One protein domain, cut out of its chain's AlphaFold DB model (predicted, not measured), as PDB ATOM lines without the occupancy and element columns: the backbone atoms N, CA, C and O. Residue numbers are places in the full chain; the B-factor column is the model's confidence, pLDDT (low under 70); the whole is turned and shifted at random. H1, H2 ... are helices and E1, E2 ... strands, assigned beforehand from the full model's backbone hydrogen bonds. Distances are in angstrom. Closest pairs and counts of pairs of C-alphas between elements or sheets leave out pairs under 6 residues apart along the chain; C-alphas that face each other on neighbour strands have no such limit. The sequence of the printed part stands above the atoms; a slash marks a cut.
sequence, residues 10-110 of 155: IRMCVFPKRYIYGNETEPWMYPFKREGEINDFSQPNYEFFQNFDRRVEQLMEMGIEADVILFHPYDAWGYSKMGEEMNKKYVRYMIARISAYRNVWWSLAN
ATOM      1  N   ILE A  10     104.378 236.179 296.425       96.00
ATOM      2  CA  ILE A  10     105.008 237.215 295.604       96.00
ATOM      3  C   ILE A  10     105.908 238.096 296.460       96.00
ATOM      4  O   ILE A  10     105.541 238.482 297.562       96.00
ATOM      5  N   ARG A  11     107.090 238.424 295.932       97.06
ATOM      6  CA  ARG A  11     107.994 239.402 296.540       97.06
ATOM      7  C   ARG A  11     107.745 240.765 295.916       97.06
ATOM      8  O   ARG A  11     107.810 240.887 294.694       97.06
ATOM      9  N   MET A  12     107.469 241.770 296.736       95.69
ATOM     10  CA  MET A  12     107.096 243.098 296.256       95.69
ATOM     11  C   MET A  12     107.765 244.199 297.072       95.69
ATOM     12  O   MET A  12     107.805 244.145 298.298       95.69
ATOM     13  N   CYS A  13     108.286 245.207 296.377       96.00
ATOM     14  CA  CYS A  13     108.795 246.420 297.007       96.00
ATOM     15  C   CYS A  13     107.631 247.336 297.384       96.00
ATOM     16  O   CYS A  13     106.717 247.526 296.579       96.00
ATOM     17  N   VAL A  14     107.685 247.929 298.580       96.62
ATOM     18  CA  VAL A  14     106.776 249.032 298.926       96.62
ATOM     19  C   VAL A  14     107.129 250.265 298.106       96.62
ATOM     20  O   VAL A  14     106.256 250.864 297.489       96.62
ATOM     21  N   PHE A  15     108.409 250.638 298.084       96.06
ATOM     22  CA  PHE A  15     108.881 251.793 297.332       96.06
ATOM     23  C   PHE A  15     109.014 251.498 295.831       96.06
ATOM     24  O   PHE A  15     109.204 250.345 295.429       96.06
ATOM     25  N   PRO A  16     108.877 252.533 294.979       94.56
ATOM     26  CA  PRO A  16     109.069 252.381 293.546       94.56
ATOM     27  C   PRO A  16     110.503 251.962 293.224       94.56
ATOM     28  O   PRO A  16     111.449 252.315 293.924       94.56
ATOM     29  N   LYS A  17     110.654 251.206 292.136       92.25
ATOM     30  CA  LYS A  17     111.926 250.623 291.712       92.25
ATOM     31  C   LYS A  17     112.457 251.357 290.485       92.25
ATOM     32  O   LYS A  17     111.771 251.400 289.475       92.25
ATOM     33  N   ARG A  18     113.699 251.840 290.542       89.69
ATOM     34  CA  ARG A  18     114.485 252.254 289.368       89.69
ATOM     35  C   ARG A  18     115.570 251.211 289.118       89.69
ATOM     36  O   ARG A  18     116.327 250.883 290.030       89.69
ATOM     37  N   TYR A  19     115.655 250.657 287.911       85.50
ATOM     38  CA  TYR A  19     116.651 249.630 287.594       85.50
ATOM     39  C   TYR A  19     117.106 249.682 286.135       85.50
ATOM     40  O   TYR A  19     116.291 249.854 285.231       85.50
ATOM     41  N   ILE A  20     118.406 249.464 285.921       80.25
ATOM     42  CA  ILE A  20     119.096 249.638 284.630       80.25
ATOM     43  C   ILE A  20     118.577 248.737 283.499       80.25
ATOM     44  O   ILE A  20     118.779 249.042 282.331       80.25
ATOM     45  N   TYR A  21     117.894 247.635 283.821       78.62
ATOM     46  CA  TYR A  21     117.374 246.679 282.837       78.62
ATOM     47  C   TYR A  21     115.882 246.881 282.538       78.62
ATOM     48  O   TYR A  21     115.122 245.918 282.477       78.62
ATOM     49  N   GLY A  22     115.455 248.134 282.360       66.31
ATOM     50  CA  GLY A  22     114.109 248.441 281.865       66.31
ATOM     51  C   GLY A  22     113.085 248.815 282.932       66.31
ATOM     52  O   GLY A  22     111.894 248.599 282.726       66.31
ATOM     53  N   ASN A  23     113.519 249.391 284.058       78.94
ATOM     54  CA  ASN A  23     112.611 250.083 284.969       78.94
ATOM     55  C   ASN A  23     113.046 251.543 285.149       78.94
ATOM     56  O   ASN A  23     113.759 251.893 286.091       78.94
ATOM     57  N   GLU A  24     112.644 252.370 284.186       81.62
ATOM     58  CA  GLU A  24     112.901 253.816 284.152       81.62
ATOM     59  C   GLU A  24     111.616 254.643 284.303       81.62
ATOM     60  O   GLU A  24     111.641 255.862 284.151       81.62
ATOM     61  N   THR A  25     110.491 253.988 284.591       83.62
ATOM     62  CA  THR A  25     109.184 254.636 284.700       83.62
ATOM     63  C   THR A  25     109.053 255.391 286.015       83.62
ATOM     64  O   THR A  25     109.376 254.850 287.074       83.62
ATOM     65  N   GLU A  26     108.506 256.602 285.953       90.50
ATOM     66  CA  GLU A  26     108.025 257.287 287.153       90.50
ATOM     67  C   GLU A  26     106.879 256.492 287.795       90.50
ATOM     68  O   GLU A  26     106.074 255.873 287.084       90.50
ATOM     69  N   PRO A  27     106.775 256.477 289.135       92.25
ATOM     70  CA  PRO A  27     105.628 255.877 289.782       92.25
ATOM     71  C   PRO A  27     104.370 256.686 289.469       92.25
ATOM     72  O   PRO A  27     104.402 257.908 289.356       92.25
ATOM     73  N   TRP A  28     103.225 256.006 289.415       92.69
ATOM     74  CA  TRP A  28     101.923 256.673 289.294       92.69
ATOM     75  C   TRP A  28     101.645 257.633 290.465       92.69
ATOM     76  O   TRP A  28     100.836 258.548 290.335       92.69
ATOM     77  N   MET A  29     102.305 257.412 291.608       95.06
ATOM     78  CA  MET A  29     102.223 258.240 292.802       95.06
ATOM     79  C   MET A  29     103.451 258.044 293.694       95.06
ATOM     80  O   MET A  29     103.948 256.926 293.841       95.06
ATOM     81  N   TYR A  30     103.910 259.121 294.332       97.00
ATOM     82  CA  TYR A  30     105.011 259.069 295.295       97.00
ATOM     83  C   TYR A  30     104.511 258.729 296.716       97.00
ATOM     84  O   TYR A  30     103.445 259.212 297.108       97.00
ATOM     85  N   PRO A  31     105.275 257.955 297.516       97.44
ATOM     86  CA  PRO A  31     104.906 257.565 298.883       97.44
ATOM     87  C   PRO A  31     104.874 258.715 299.893       97.44
ATOM     88  O   PRO A  31     104.247 258.596 300.939       97.44
ATOM     89  N   PHE A  32     105.550 259.823 299.611       97.94
ATOM     90  CA  PHE A  32     105.623 260.990 300.487       97.94
ATOM     91  C   PHE A  32     105.322 262.250 299.687       97.94
ATOM     92  O   PHE A  32     105.493 262.263 298.464       97.94
ATOM     93  N   LYS A  33     104.887 263.310 300.374       96.81
ATOM     94  CA  LYS A  33     104.767 264.631 299.760       96.81
ATOM     95  C   LYS A  33     106.119 265.015 299.154       96.81
ATOM     96  O   LYS A  33     107.166 264.815 299.769       96.81
ATOM     97  N   ARG A  34     106.091 265.553 297.938       93.12
ATOM     98  CA  ARG A  34     107.286 265.884 297.166       93.12
ATOM     99  C   ARG A  34     107.109 267.236 296.490       93.12
ATOM    100  O   ARG A  34     106.060 267.494 295.906       93.12
ATOM    101  N   GLU A  35     108.136 268.071 296.565       93.44
ATOM    102  CA  GLU A  35     108.223 269.350 295.859       93.44
ATOM    103  C   GLU A  35     109.422 269.280 294.908       93.44
ATOM    104  O   GLU A  35     110.578 269.228 295.332       93.44
ATOM    105  N   GLY A  36     109.143 269.181 293.604       91.38
ATOM    106  CA  GLY A  36     110.167 268.900 292.596       91.38
ATOM    107  C   GLY A  36     110.854 267.556 292.852       91.38
ATOM    108  O   GLY A  36     110.223 266.501 292.762       91.38
ATOM    109  N   GLU A  37     112.146 267.591 293.185       90.62
ATOM    110  CA  GLU A  37     112.939 266.390 293.470       90.62
ATOM    111  C   GLU A  37     113.106 266.069 294.966       90.62
ATOM    112  O   GLU A  37     113.729 265.068 295.330       90.62
ATOM    113  N   ILE A  38     112.527 266.885 295.847       94.00
ATOM    114  CA  ILE A  38     112.745 266.805 297.293       94.00
ATOM    115  C   ILE A  38     111.515 266.196 297.960       94.00
ATOM    116  O   ILE A  38     110.406 266.710 297.816       94.00
ATOM    117  N   ASN A  39     111.700 265.100 298.701       96.31
ATOM    118  CA  ASN A  39     110.633 264.518 299.517       96.31
ATOM    119  C   ASN A  39     110.595 265.157 300.910       96.31
ATOM    120  O   ASN A  39     111.633 265.314 301.551       96.31
ATOM    121  N   ASP A  40     109.390 265.385 301.422       96.81
ATOM    122  CA  ASP A  40     109.134 265.553 302.848       96.81
ATOM    123  C   ASP A  40     108.720 264.201 303.449       96.81
ATOM    124  O   ASP A  40     107.548 263.816 303.445       96.81
ATOM    125  N   PHE A  41     109.697 263.462 303.982       96.25
ATOM    126  CA  PHE A  41     109.472 262.146 304.595       96.25
ATOM    127  C   PHE A  41     108.608 262.186 305.866       96.25
ATOM    128  O   PHE A  41     108.188 261.133 306.349       96.25
ATOM    129  N   SER A  42     108.319 263.371 306.416       95.31
ATOM    130  CA  SER A  42     107.404 263.518 307.550       95.31
ATOM    131  C   SER A  42     105.927 263.489 307.137       95.31
ATOM    132  O   SER A  42     105.064 263.267 307.988       95.31
ATOM    133  N   GLN A  43     105.631 263.654 305.843       97.06
ATOM    134  CA  GLN A  43     104.275 263.715 305.293       97.06
ATOM    135  C   GLN A  43     104.016 262.537 304.337       97.06
ATOM    136  O   GLN A  43     104.228 262.667 303.125       97.06
ATOM    137  N   PRO A  44     103.571 261.367 304.844       97.38
ATOM    138  CA  PRO A  44     103.223 260.233 303.992       97.38
ATOM    139  C   PRO A  44     102.017 260.563 303.108       97.38
ATOM    140  O   PRO A  44     101.042 261.170 303.548       97.38
ATOM    141  N   ASN A  45     102.062 260.111 301.858       97.81
ATOM    142  CA  ASN A  45     100.933 260.181 300.947       97.81
ATOM    143  C   ASN A  45      99.979 259.013 301.222       97.81
ATOM    144  O   ASN A  45     100.248 257.866 300.860       97.81
ATOM    145  N   TYR A  46      98.854 259.303 301.869       97.12
ATOM    146  CA  TYR A  46      97.901 258.277 302.287       97.12
ATOM    147  C   TYR A  46      97.322 257.469 301.125       97.12
ATOM    148  O   TYR A  46      97.136 256.266 301.285       97.12
ATOM    149  N   GLU A  47      97.097 258.080 299.961       98.00
ATOM    150  CA  GLU A  47      96.514 257.394 298.804       98.00
ATOM    151  C   GLU A  47      97.463 256.314 298.255       98.00
ATOM    152  O   GLU A  47      97.037 255.194 297.957       98.00
ATOM    153  N   PHE A  48      98.770 256.597 298.232       98.12
ATOM    154  CA  PHE A  48      99.793 255.622 297.857       98.12
ATOM    155  C   PHE A  48      99.731 254.384 298.759       98.12
ATOM    156  O   PHE A  48      99.630 253.249 298.280       98.12
ATOM    157  N   PHE A  49      99.753 254.605 300.077       98.12
ATOM    158  CA  PHE A  49      99.767 253.517 301.049       98.12
ATOM    159  C   PHE A  49      98.423 252.788 301.128       98.12
ATOM    160  O   PHE A  49      98.405 251.580 301.314       98.12
ATOM    161  N   GLN A  50      97.288 253.470 300.961       98.06
ATOM    162  CA  GLN A  50      95.973 252.822 300.856       98.06
ATOM    163  C   GLN A  50      95.888 251.916 299.627       98.06
ATOM    164  O   GLN A  50      95.369 250.801 299.706       98.06
ATOM    165  N   ASN A  51      96.436 252.350 298.489       97.94
ATOM    166  CA  ASN A  51      96.517 251.482 297.325       97.94
ATOM    167  C   ASN A  51      97.416 250.264 297.588       97.94
ATOM    168  O   ASN A  51      97.067 249.176 297.136       97.94
ATOM    169  N   PHE A  52      98.528 250.422 298.317       97.94
ATOM    170  CA  PHE A  52      99.382 249.299 298.715       97.94
ATOM    171  C   PHE A  52      98.626 248.288 299.590       97.94
ATOM    172  O   PHE A  52      98.601 247.106 299.247       97.94
ATOM    173  N   ASP A  53      97.942 248.749 300.641       98.06
ATOM    174  CA  ASP A  53      97.128 247.901 301.525       98.06
ATOM    175  C   ASP A  53      96.093 247.098 300.722       98.06
ATOM    176  O   ASP A  53      95.991 245.881 300.864       98.06
ATOM    177  N   ARG A  54      95.405 247.753 299.776       98.06
ATOM    178  CA  ARG A  54      94.450 247.092 298.875       98.06
ATOM    179  C   ARG A  54      95.099 245.991 298.033       98.06
ATOM    180  O   ARG A  54      94.460 244.986 297.742       98.06
ATOM    181  N   ARG A  55      96.354 246.155 297.592       97.50
ATOM    182  CA  ARG A  55      97.052 245.096 296.839       97.50
ATOM    183  C   ARG A  55      97.430 243.922 297.733       97.50
ATOM    184  O   ARG A  55      97.322 242.789 297.280       97.50
ATOM    185  N   VAL A  56      97.815 244.175 298.983       98.25
ATOM    186  CA  VAL A  56      98.059 243.119 299.977       98.25
ATOM    187  C   VAL A  56      96.776 242.329 300.256       98.25
ATOM    188  O   VAL A  56      96.803 241.099 300.236       98.25
ATOM    189  N   GLU A  57      95.647 243.021 300.429       98.12
ATOM    190  CA  GLU A  57      94.329 242.405 300.614       98.12
ATOM    191  C   GLU A  57      93.922 241.544 299.413       98.12
ATOM    192  O   GLU A  57      93.566 240.383 299.583       98.12
ATOM    193  N   GLN A  58      94.075 242.055 298.190       97.50
ATOM    194  CA  GLN A  58      93.788 241.291 296.970       97.50
ATOM    195  C   GLN A  58      94.631 240.014 296.863       97.50
ATOM    196  O   GLN A  58      94.134 238.976 296.433       97.50
ATOM    197  N   LEU A  59      95.904 240.061 297.268       97.25
ATOM    198  CA  LEU A  59      96.743 238.861 297.337       97.25
ATOM    199  C   LEU A  59      96.211 237.877 298.384       97.25
ATOM    200  O   LEU A  59      96.157 236.679 298.116       97.25
ATOM    201  N   MET A  60      95.755 238.373 299.537       96.88
ATOM    202  CA  MET A  60      95.171 237.551 300.598       96.88
ATOM    203  C   MET A  60      93.904 236.831 300.127       96.88
ATOM    204  O   MET A  60      93.760 235.632 300.369       96.88
ATOM    205  N   GLU A  61      93.007 237.540 299.439       96.19
ATOM    206  CA  GLU A  61      91.782 236.982 298.847       96.19
ATOM    207  C   GLU A  61      92.092 235.892 297.815       96.19
ATOM    208  O   GLU A  61      91.359 234.912 297.692       96.19
ATOM    209  N   MET A  62      93.214 236.033 297.108       95.56
ATOM    210  CA  MET A  62      93.708 235.057 296.138       95.56
ATOM    211  C   MET A  62      94.487 233.893 296.774       95.56
ATOM    212  O   MET A  62      94.916 232.995 296.051       95.56
ATOM    213  N   GLY A  63      94.689 233.887 298.097       95.44
ATOM    214  CA  GLY A  63      95.487 232.870 298.792       95.44
ATOM    215  C   GLY A  63      96.992 232.971 298.519       95.44
ATOM    216  O   GLY A  63      97.688 231.958 298.547       95.44
ATOM    217  N   ILE A  64      97.487 234.176 298.220       97.31
ATOM    218  CA  ILE A  64      98.892 234.462 297.920       97.31
ATOM    219  C   ILE A  64      99.522 235.244 299.078       97.31
ATOM    220  O   ILE A  64      99.024 236.286 299.508       97.31
ATOM    221  N   GLU A  65     100.670 234.764 299.542       98.19
ATOM    222  CA  GLU A  65     101.518 235.426 300.526       98.19
ATOM    223  C   GLU A  65     102.203 236.662 299.915       98.19
ATOM    224  O   GLU A  65     102.820 236.601 298.844       98.19
ATOM    225  N   ALA A  66     102.114 237.793 300.605       98.25
ATOM    226  CA  ALA A  66     102.785 239.037 300.260       98.25
ATOM    227  C   ALA A  66     104.115 239.133 301.023       98.25
ATOM    228  O   ALA A  66     104.148 239.440 302.211       98.25
ATOM    229  N   ASP A  67     105.224 238.880 300.333       98.12
ATOM    230  CA  ASP A  67     106.583 239.062 300.848       98.12
ATOM    231  C   ASP A  67     107.026 240.510 300.604       98.12
ATOM    232  O   ASP A  67     107.450 240.890 299.505       98.12
ATOM    233  N   VAL A  68     106.809 241.338 301.625       98.00
ATOM    234  CA  VAL A  68     106.895 242.797 301.570       98.00
ATOM    235  C   VAL A  68     108.315 243.248 301.880       98.00
ATOM    236  O   VAL A  68     108.774 243.160 303.019       98.00
ATOM    237  N   ILE A  69     108.992 243.782 300.864       97.06
ATOM    238  CA  ILE A  69     110.312 244.404 300.980       97.06
ATOM    239  C   ILE A  69     110.146 245.865 301.399       97.06
ATOM    240  O   ILE A  69     109.632 246.681 300.627       97.06
ATOM    241  N   LEU A  70     110.633 246.194 302.595       94.88
ATOM    242  CA  LEU A  70     110.587 247.554 303.142       94.88
ATOM    243  C   LEU A  70     111.675 248.462 302.565       94.88
ATOM    244  O   LEU A  70     111.408 249.625 302.272       94.88
ATOM    245  N   PHE A  71     112.883 247.934 302.370       94.25
ATOM    246  CA  PHE A  71     114.020 248.699 301.860       94.25
ATOM    247  C   PHE A  71     114.716 247.991 300.691       94.25
ATOM    248  O   PHE A  71     114.826 246.767 300.647       94.25
ATOM    249  N   HIS A  72     115.210 248.758 299.723       92.62
ATOM    250  CA  HIS A  72     116.004 248.234 298.611       92.62
ATOM    251  C   HIS A  72     116.900 249.328 298.008       92.62
ATOM    252  O   HIS A  72     116.549 250.508 298.090       92.62
ATOM    253  N   PRO A  73     118.004 248.968 297.329       89.94
ATOM    254  CA  PRO A  73     118.918 249.944 296.725       89.94
ATOM    255  C   PRO A  73     118.427 250.514 295.379       89.94
ATOM    256  O   PRO A  73     119.029 251.433 294.838       89.94
ATOM    257  N   TYR A  74     117.349 249.968 294.808       90.81
ATOM    258  CA  TYR A  74     116.859 250.316 293.465       90.81
ATOM    259  C   TYR A  74     116.064 251.630 293.420       90.81
ATOM    260  O   TYR A  74     114.848 251.624 293.229       90.81
ATOM    261  N   ASP A  75     116.732 252.753 293.634       90.56
ATOM    262  CA  ASP A  75     116.077 254.023 293.929       90.56
ATOM    263  C   ASP A  75     116.685 255.185 293.131       90.56
ATOM    264  O   ASP A  75     117.895 255.253 292.924       90.56
ATOM    265  N   ALA A  76     115.825 256.101 292.691       90.81
ATOM    266  CA  ALA A  76     116.202 257.372 292.067       90.81
ATOM    267  C   ALA A  76     115.550 258.582 292.756       90.81
ATOM    268  O   ALA A  76     115.783 259.720 292.359       90.81
ATOM    269  N   TRP A  77     114.735 258.352 293.788       93.62
ATOM    270  CA  TRP A  77     113.902 259.375 294.416       93.62
ATOM    271  C   TRP A  77     114.334 259.701 295.845       93.62
ATOM    272  O   TRP A  77     113.881 260.712 296.376       93.62
ATOM    273  N   GLY A  78     115.206 258.892 296.456       92.38
ATOM    274  CA  GLY A  78     115.835 259.155 297.754       92.38
ATOM    275  C   GLY A  78     115.268 258.349 298.929       92.38
ATOM    276  O   GLY A  78     115.664 258.591 300.069       92.38
ATOM    277  N   TYR A  79     114.373 257.384 298.690       94.06
ATOM    278  CA  TYR A  79     113.812 256.503 299.729       94.06
ATOM    279  C   TYR A  79     114.861 255.573 300.362       94.06
ATOM    280  O   TYR A  79     114.753 255.205 301.527       94.06
ATOM    281  N   SER A  80     115.926 255.247 299.628       90.88
ATOM    282  CA  SER A  80     117.084 254.504 300.148       90.88
ATOM    283  C   SER A  80     117.953 255.329 301.110       90.88
ATOM    284  O   SER A  80     118.782 254.771 301.828       90.88
ATOM    285  N   LYS A  81     117.763 256.658 301.153       90.19
ATOM    286  CA  LYS A  81     118.599 257.623 301.888       90.19
ATOM    287  C   LYS A  81     117.787 258.515 302.844       90.19
ATOM    288  O   LYS A  81     118.180 259.641 303.125       90.19
ATOM    289  N   MET A  82     116.674 258.008 303.385       90.19
ATOM    290  CA  MET A  82     115.768 258.755 304.283       90.19
ATOM    291  C   MET A  82     116.365 259.118 305.656       90.19
ATOM    292  O   MET A  82     115.869 260.024 306.324       90.19
ATOM    293  N   GLY A  83     117.409 258.408 306.095       88.94
ATOM    294  CA  GLY A  83     118.002 258.558 307.426       88.94
ATOM    295  C   GLY A  83     117.305 257.725 308.510       88.94
ATOM    296  O   GLY A  83     116.161 257.296 308.371       88.94
ATOM    297  N   GLU A  84     118.015 257.471 309.613       88.44
ATOM    298  CA  GLU A  84     117.600 256.515 310.651       88.44
ATOM    299  C   GLU A  84     116.248 256.859 311.296       88.44
ATOM    300  O   GLU A  84     115.405 255.980 311.486       88.44
ATOM    301  N   GLU A  85     116.023 258.134 311.624       92.38
ATOM    302  CA  GLU A  85     114.785 258.575 312.269       92.38
ATOM    303  C   GLU A  85     113.567 258.322 311.370       92.38
ATOM    304  O   GLU A  85     112.576 257.728 311.807       92.38
ATOM    305  N   MET A  86     113.654 258.721 310.098       93.56
ATOM    306  CA  MET A  86     112.569 258.536 309.135       93.56
ATOM    307  C   MET A  86     112.373 257.062 308.788       93.56
ATOM    308  O   MET A  86     111.231 256.617 308.708       93.56
ATOM    309  N   ASN A  87     113.450 256.273 308.696       93.25
ATOM    310  CA  ASN A  87     113.364 254.821 308.525       93.25
ATOM    311  C   ASN A  87     112.575 254.167 309.667       93.25
ATOM    312  O   ASN A  87     111.672 253.368 309.419       93.25
ATOM    313  N   LYS A  88     112.849 254.536 310.927       94.00
ATOM    314  CA  LYS A  88     112.103 254.020 312.090       94.00
ATOM    315  C   LYS A  88     110.631 254.430 312.058       94.00
ATOM    316  O   LYS A  88     109.771 253.599 312.360       94.00
ATOM    317  N   LYS A  89     110.327 255.685 311.703       95.94
ATOM    318  CA  LYS A  89     108.938 256.164 311.557       95.94
ATOM    319  C   LYS A  89     108.204 255.401 310.455       95.94
ATOM    320  O   LYS A  89     107.101 254.923 310.698       95.94
ATOM    321  N   TYR A  90     108.839 255.216 309.301       96.75
ATOM    322  CA  TYR A  90     108.298 254.453 308.178       96.75
ATOM    323  C   TYR A  90     108.010 252.991 308.548       96.75
ATOM    324  O   TYR A  90     106.902 252.516 308.312       96.75
ATOM    325  N   VAL A  91     108.943 252.294 309.205       96.38
ATOM    326  CA  VAL A  91     108.723 250.901 309.645       96.38
ATOM    327  C   VAL A  91     107.546 250.811 310.615       96.38
ATOM    328  O   VAL A  91     106.667 249.972 310.433       96.38
ATOM    329  N   ARG A  92     107.473 251.701 311.615       97.50
ATOM    330  CA  ARG A  92     106.332 251.753 312.548       97.50
ATOM    331  C   ARG A  92     105.016 252.008 311.820       97.50
ATOM    332  O   ARG A  92     104.011 251.389 312.153       97.50
ATOM    333  N   TYR A  93     105.035 252.895 310.828       97.75
ATOM    334  CA  TYR A  93     103.874 253.208 310.010       97.75
ATOM    335  C   TYR A  93     103.404 251.987 309.213       97.75
ATOM    336  O   TYR A  93     102.234 251.631 309.291       97.75
ATOM    337  N   MET A  94     104.309 251.275 308.535       97.81
ATOM    338  CA  MET A  94     103.966 250.051 307.804       97.81
ATOM    339  C   MET A  94     103.442 248.952 308.732       97.81
ATOM    340  O   MET A  94     102.410 248.356 308.435       97.81
ATOM    341  N   ILE A  95     104.086 248.725 309.883       97.12
ATOM    342  CA  ILE A  95     103.615 247.763 310.892       97.12
ATOM    343  C   ILE A  95     102.175 248.080 311.301       97.12
ATOM    344  O   ILE A  95     101.336 247.180 311.302       97.12
ATOM    345  N   ALA A  96     101.869 249.343 311.605       97.69
ATOM    346  CA  ALA A  96     100.530 249.748 312.019       97.69
ATOM    347  C   ALA A  96      99.472 249.514 310.927       97.69
ATOM    348  O   ALA A  96      98.321 249.236 311.250       97.69
ATOM    349  N   ARG A  97      99.856 249.610 309.648       97.19
ATOM    350  CA  ARG A  97      98.935 249.451 308.517       97.19
ATOM    351  C   ARG A  97      98.661 248.001 308.164       97.19
ATOM    352  O   ARG A  97      97.503 247.631 308.020       97.19
ATOM    353  N   ILE A  98      99.714 247.194 308.000       97.50
ATOM    354  CA  ILE A  98      99.572 245.898 307.325       97.50
ATOM    355  C   ILE A  98      99.797 244.667 308.210       97.50
ATOM    356  O   ILE A  98      99.598 243.552 307.739       97.50
ATOM    357  N   SER A  99     100.131 244.821 309.498       97.12
ATOM    358  CA  SER A  99     100.305 243.651 310.388       97.12
ATOM    359  C   SER A  99      99.011 242.872 310.651       97.12
ATOM    360  O   SER A  99      99.074 241.745 311.133       97.12
ATOM    361  N   ALA A 100      97.843 243.454 310.362       96.56
ATOM    362  CA  ALA A 100      96.558 242.767 310.486       96.56
ATOM    363  C   ALA A 100      96.294 241.776 309.336       96.56
ATOM    364  O   ALA A 100      95.465 240.876 309.484       96.56
ATOM    365  N   TYR A 101      96.989 241.911 308.200       97.94
ATOM    366  CA  TYR A 101      96.843 240.991 307.075       97.94
ATOM    367  C   TYR A 101      97.677 239.734 307.321       97.94
ATOM    368  O   TYR A 101      98.906 239.763 307.359       97.94
ATOM    369  N   ARG A 102      96.990 238.599 307.470       97.56
ATOM    370  CA  ARG A 102      97.604 237.307 307.826       97.56
ATOM    371  C   ARG A 102      98.554 236.732 306.771       97.56
ATOM    372  O   ARG A 102      99.273 235.795 307.085       97.56
ATOM    373  N   ASN A 103      98.518 237.250 305.543       98.31
ATOM    374  CA  ASN A 103      99.359 236.810 304.431       98.31
ATOM    375  C   ASN A 103     100.644 237.650 304.277       98.31
ATOM    376  O   ASN A 103     101.313 237.553 303.250       98.31
ATOM    377  N   VAL A 104     100.970 238.531 305.232       98.19
ATOM    378  CA  VAL A 104     102.151 239.408 305.151       98.19
ATOM    379  C   VAL A 104     103.386 238.739 305.741       98.19
ATOM    380  O   VAL A 104     103.404 238.315 306.896       98.19
ATOM    381  N   TRP A 105     104.456 238.734 304.951       97.88
ATOM    382  CA  TRP A 105     105.805 238.352 305.353       97.88
ATOM    383  C   TRP A 105     106.697 239.588 305.279       97.88
ATOM    384  O   TRP A 105     106.690 240.311 304.283       97.88
ATOM    385  N   TRP A 106     107.478 239.836 306.329       95.12
ATOM    386  CA  TRP A 106     108.349 241.007 306.401       95.12
ATOM    387  C   TRP A 106     109.744 240.684 305.877       95.12
ATOM    388  O   TRP A 106     110.506 239.956 306.515       95.12
ATOM    389  N   SER A 107     110.107 241.290 304.751       92.88
ATOM    390  CA  SER A 107     111.482 241.352 304.273       92.88
ATOM    391  C   SER A 107     112.036 242.738 304.583       92.88
ATOM    392  O   SER A 107     111.634 243.740 303.990       92.88
ATOM    393  N   LEU A 108     112.948 242.818 305.559       86.62
ATOM    394  CA  LEU A 108     113.499 244.109 305.973       86.62
ATOM    395  C   LEU A 108     114.160 244.817 304.788       86.62
ATOM    396  O   LEU A 108     113.903 245.992 304.552       86.62
ATOM    397  N   ALA A 109     114.966 244.094 304.018       84.50
ATOM    398  CA  ALA A 109     115.565 244.634 302.818       84.50
ATOM    399  C   ALA A 109     115.830 243.546 301.780       84.50
ATOM    400  O   ALA A 109     116.140 242.402 302.117       84.50
ATOM    401  N   ASN A 110     115.772 243.932 300.510       79.69
ATOM    402  CA  ASN A 110     116.342 243.146 299.425       79.69
ATOM    403  C   ASN A 110     117.716 243.717 299.079       79.69
ATOM    404  O   ASN A 110     117.836 244.932 298.933       79.69
TER     405      ASN A 110
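What this domain is: This is residues 10 to 110 of the 155 residues of a protein of Bacteroidetes bacterium GWA2_40_15 (UniProt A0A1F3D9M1). A small sheet of three parallel strands, E1, E4 and E5, has two helices, H1 and H2, over one face and no named helix over the other. At one end of the domain, past where H1 begins, a two-stranded hairpin of E2 and E3 extends the body, while a long loop, residues 14 to 31, reaches as far as 21 A from the mean of the C-alphas. The printed part has 101 residues with two named helices and five named strands, in the order E1 E2 E3 H1 E4 H2 E5. The larger sheet has the order E1 E4 E5 and is parallel; the smaller, E2 E3, is antiparallel. The class is mixed, helices and strands, and the whole is compact, with a radius of gyration of the C-alphas of 13.4 A and spans of 39 by 32 by 23 A.

Where its parts are: E1, residues 10 to 13, begins with C-alpha 10 at (105.008, 237.215, 295.604). E2 is residues 32 to 35 and E3 residues 38 to 44, 13.4 A long. H1, residues 46 to 61, begins with C-alpha 46 at (97.901, 258.277, 302.287) and measures 22.4 A. E4, residues 65 to 71, is 18.3 A long, and H2, residues 84 to 98, 21.2 A. E5, residues 104 to 109, is 14.6 A long and ends with C-alpha 109 at (115.565, 244.634, 302.818).

How they stand to each other: E4 is the inner strand of the larger sheet. E1 is parallel to it at 24 degrees, with N 12 and O 67 2.9 A apart, within hydrogen-bond range. E5 is parallel to E4 at 26 degrees, with N 105 and O 66 at 2.8 A. H1 is on this sheet at a height of 10.7 A, over E4 and along the strands, at 5 degrees to E4 on the local plane; their closest C-alphas, of Val 56 and Ala 66, are 6.3 A apart. H2 is on the same face at a height of 10.4 A, over E4 and only just over E5, on which 3 of its C-alphas fall. E4, H2 and E5 form a strand-helix-strand unit, two parallel neighbour strands with a helix between, with a right-handed crossover. H1 and H2 are close but not clearly touching, the closest C-alphas being those of Asp 53 and Ile 98, 6.6 A; they run the same way at a steep tilt of 46 degrees. In the hairpin of E2 and E3, antiparallel at 146 degrees, N 40 and O 33 are 2.8 A apart. The closest C-alphas of E3 and H2, those of Phe 41 and Met 86, are 6.6 A apart. E3 and E4 are apart. In H1 and H2 every O i to N i+4 pair is within hydrogen-bond range.

The domain as a whole: The two C-alphas farthest apart, those of Gly 36 and Gly 63, are 39.4 A apart. The printed part has no cut. The links E1 to E2 and E4 to H2 are long, with 18 and 12 residues. The mean pLDDT of the printed part is 93.9, and Gly 22 is the one printed residue under 70.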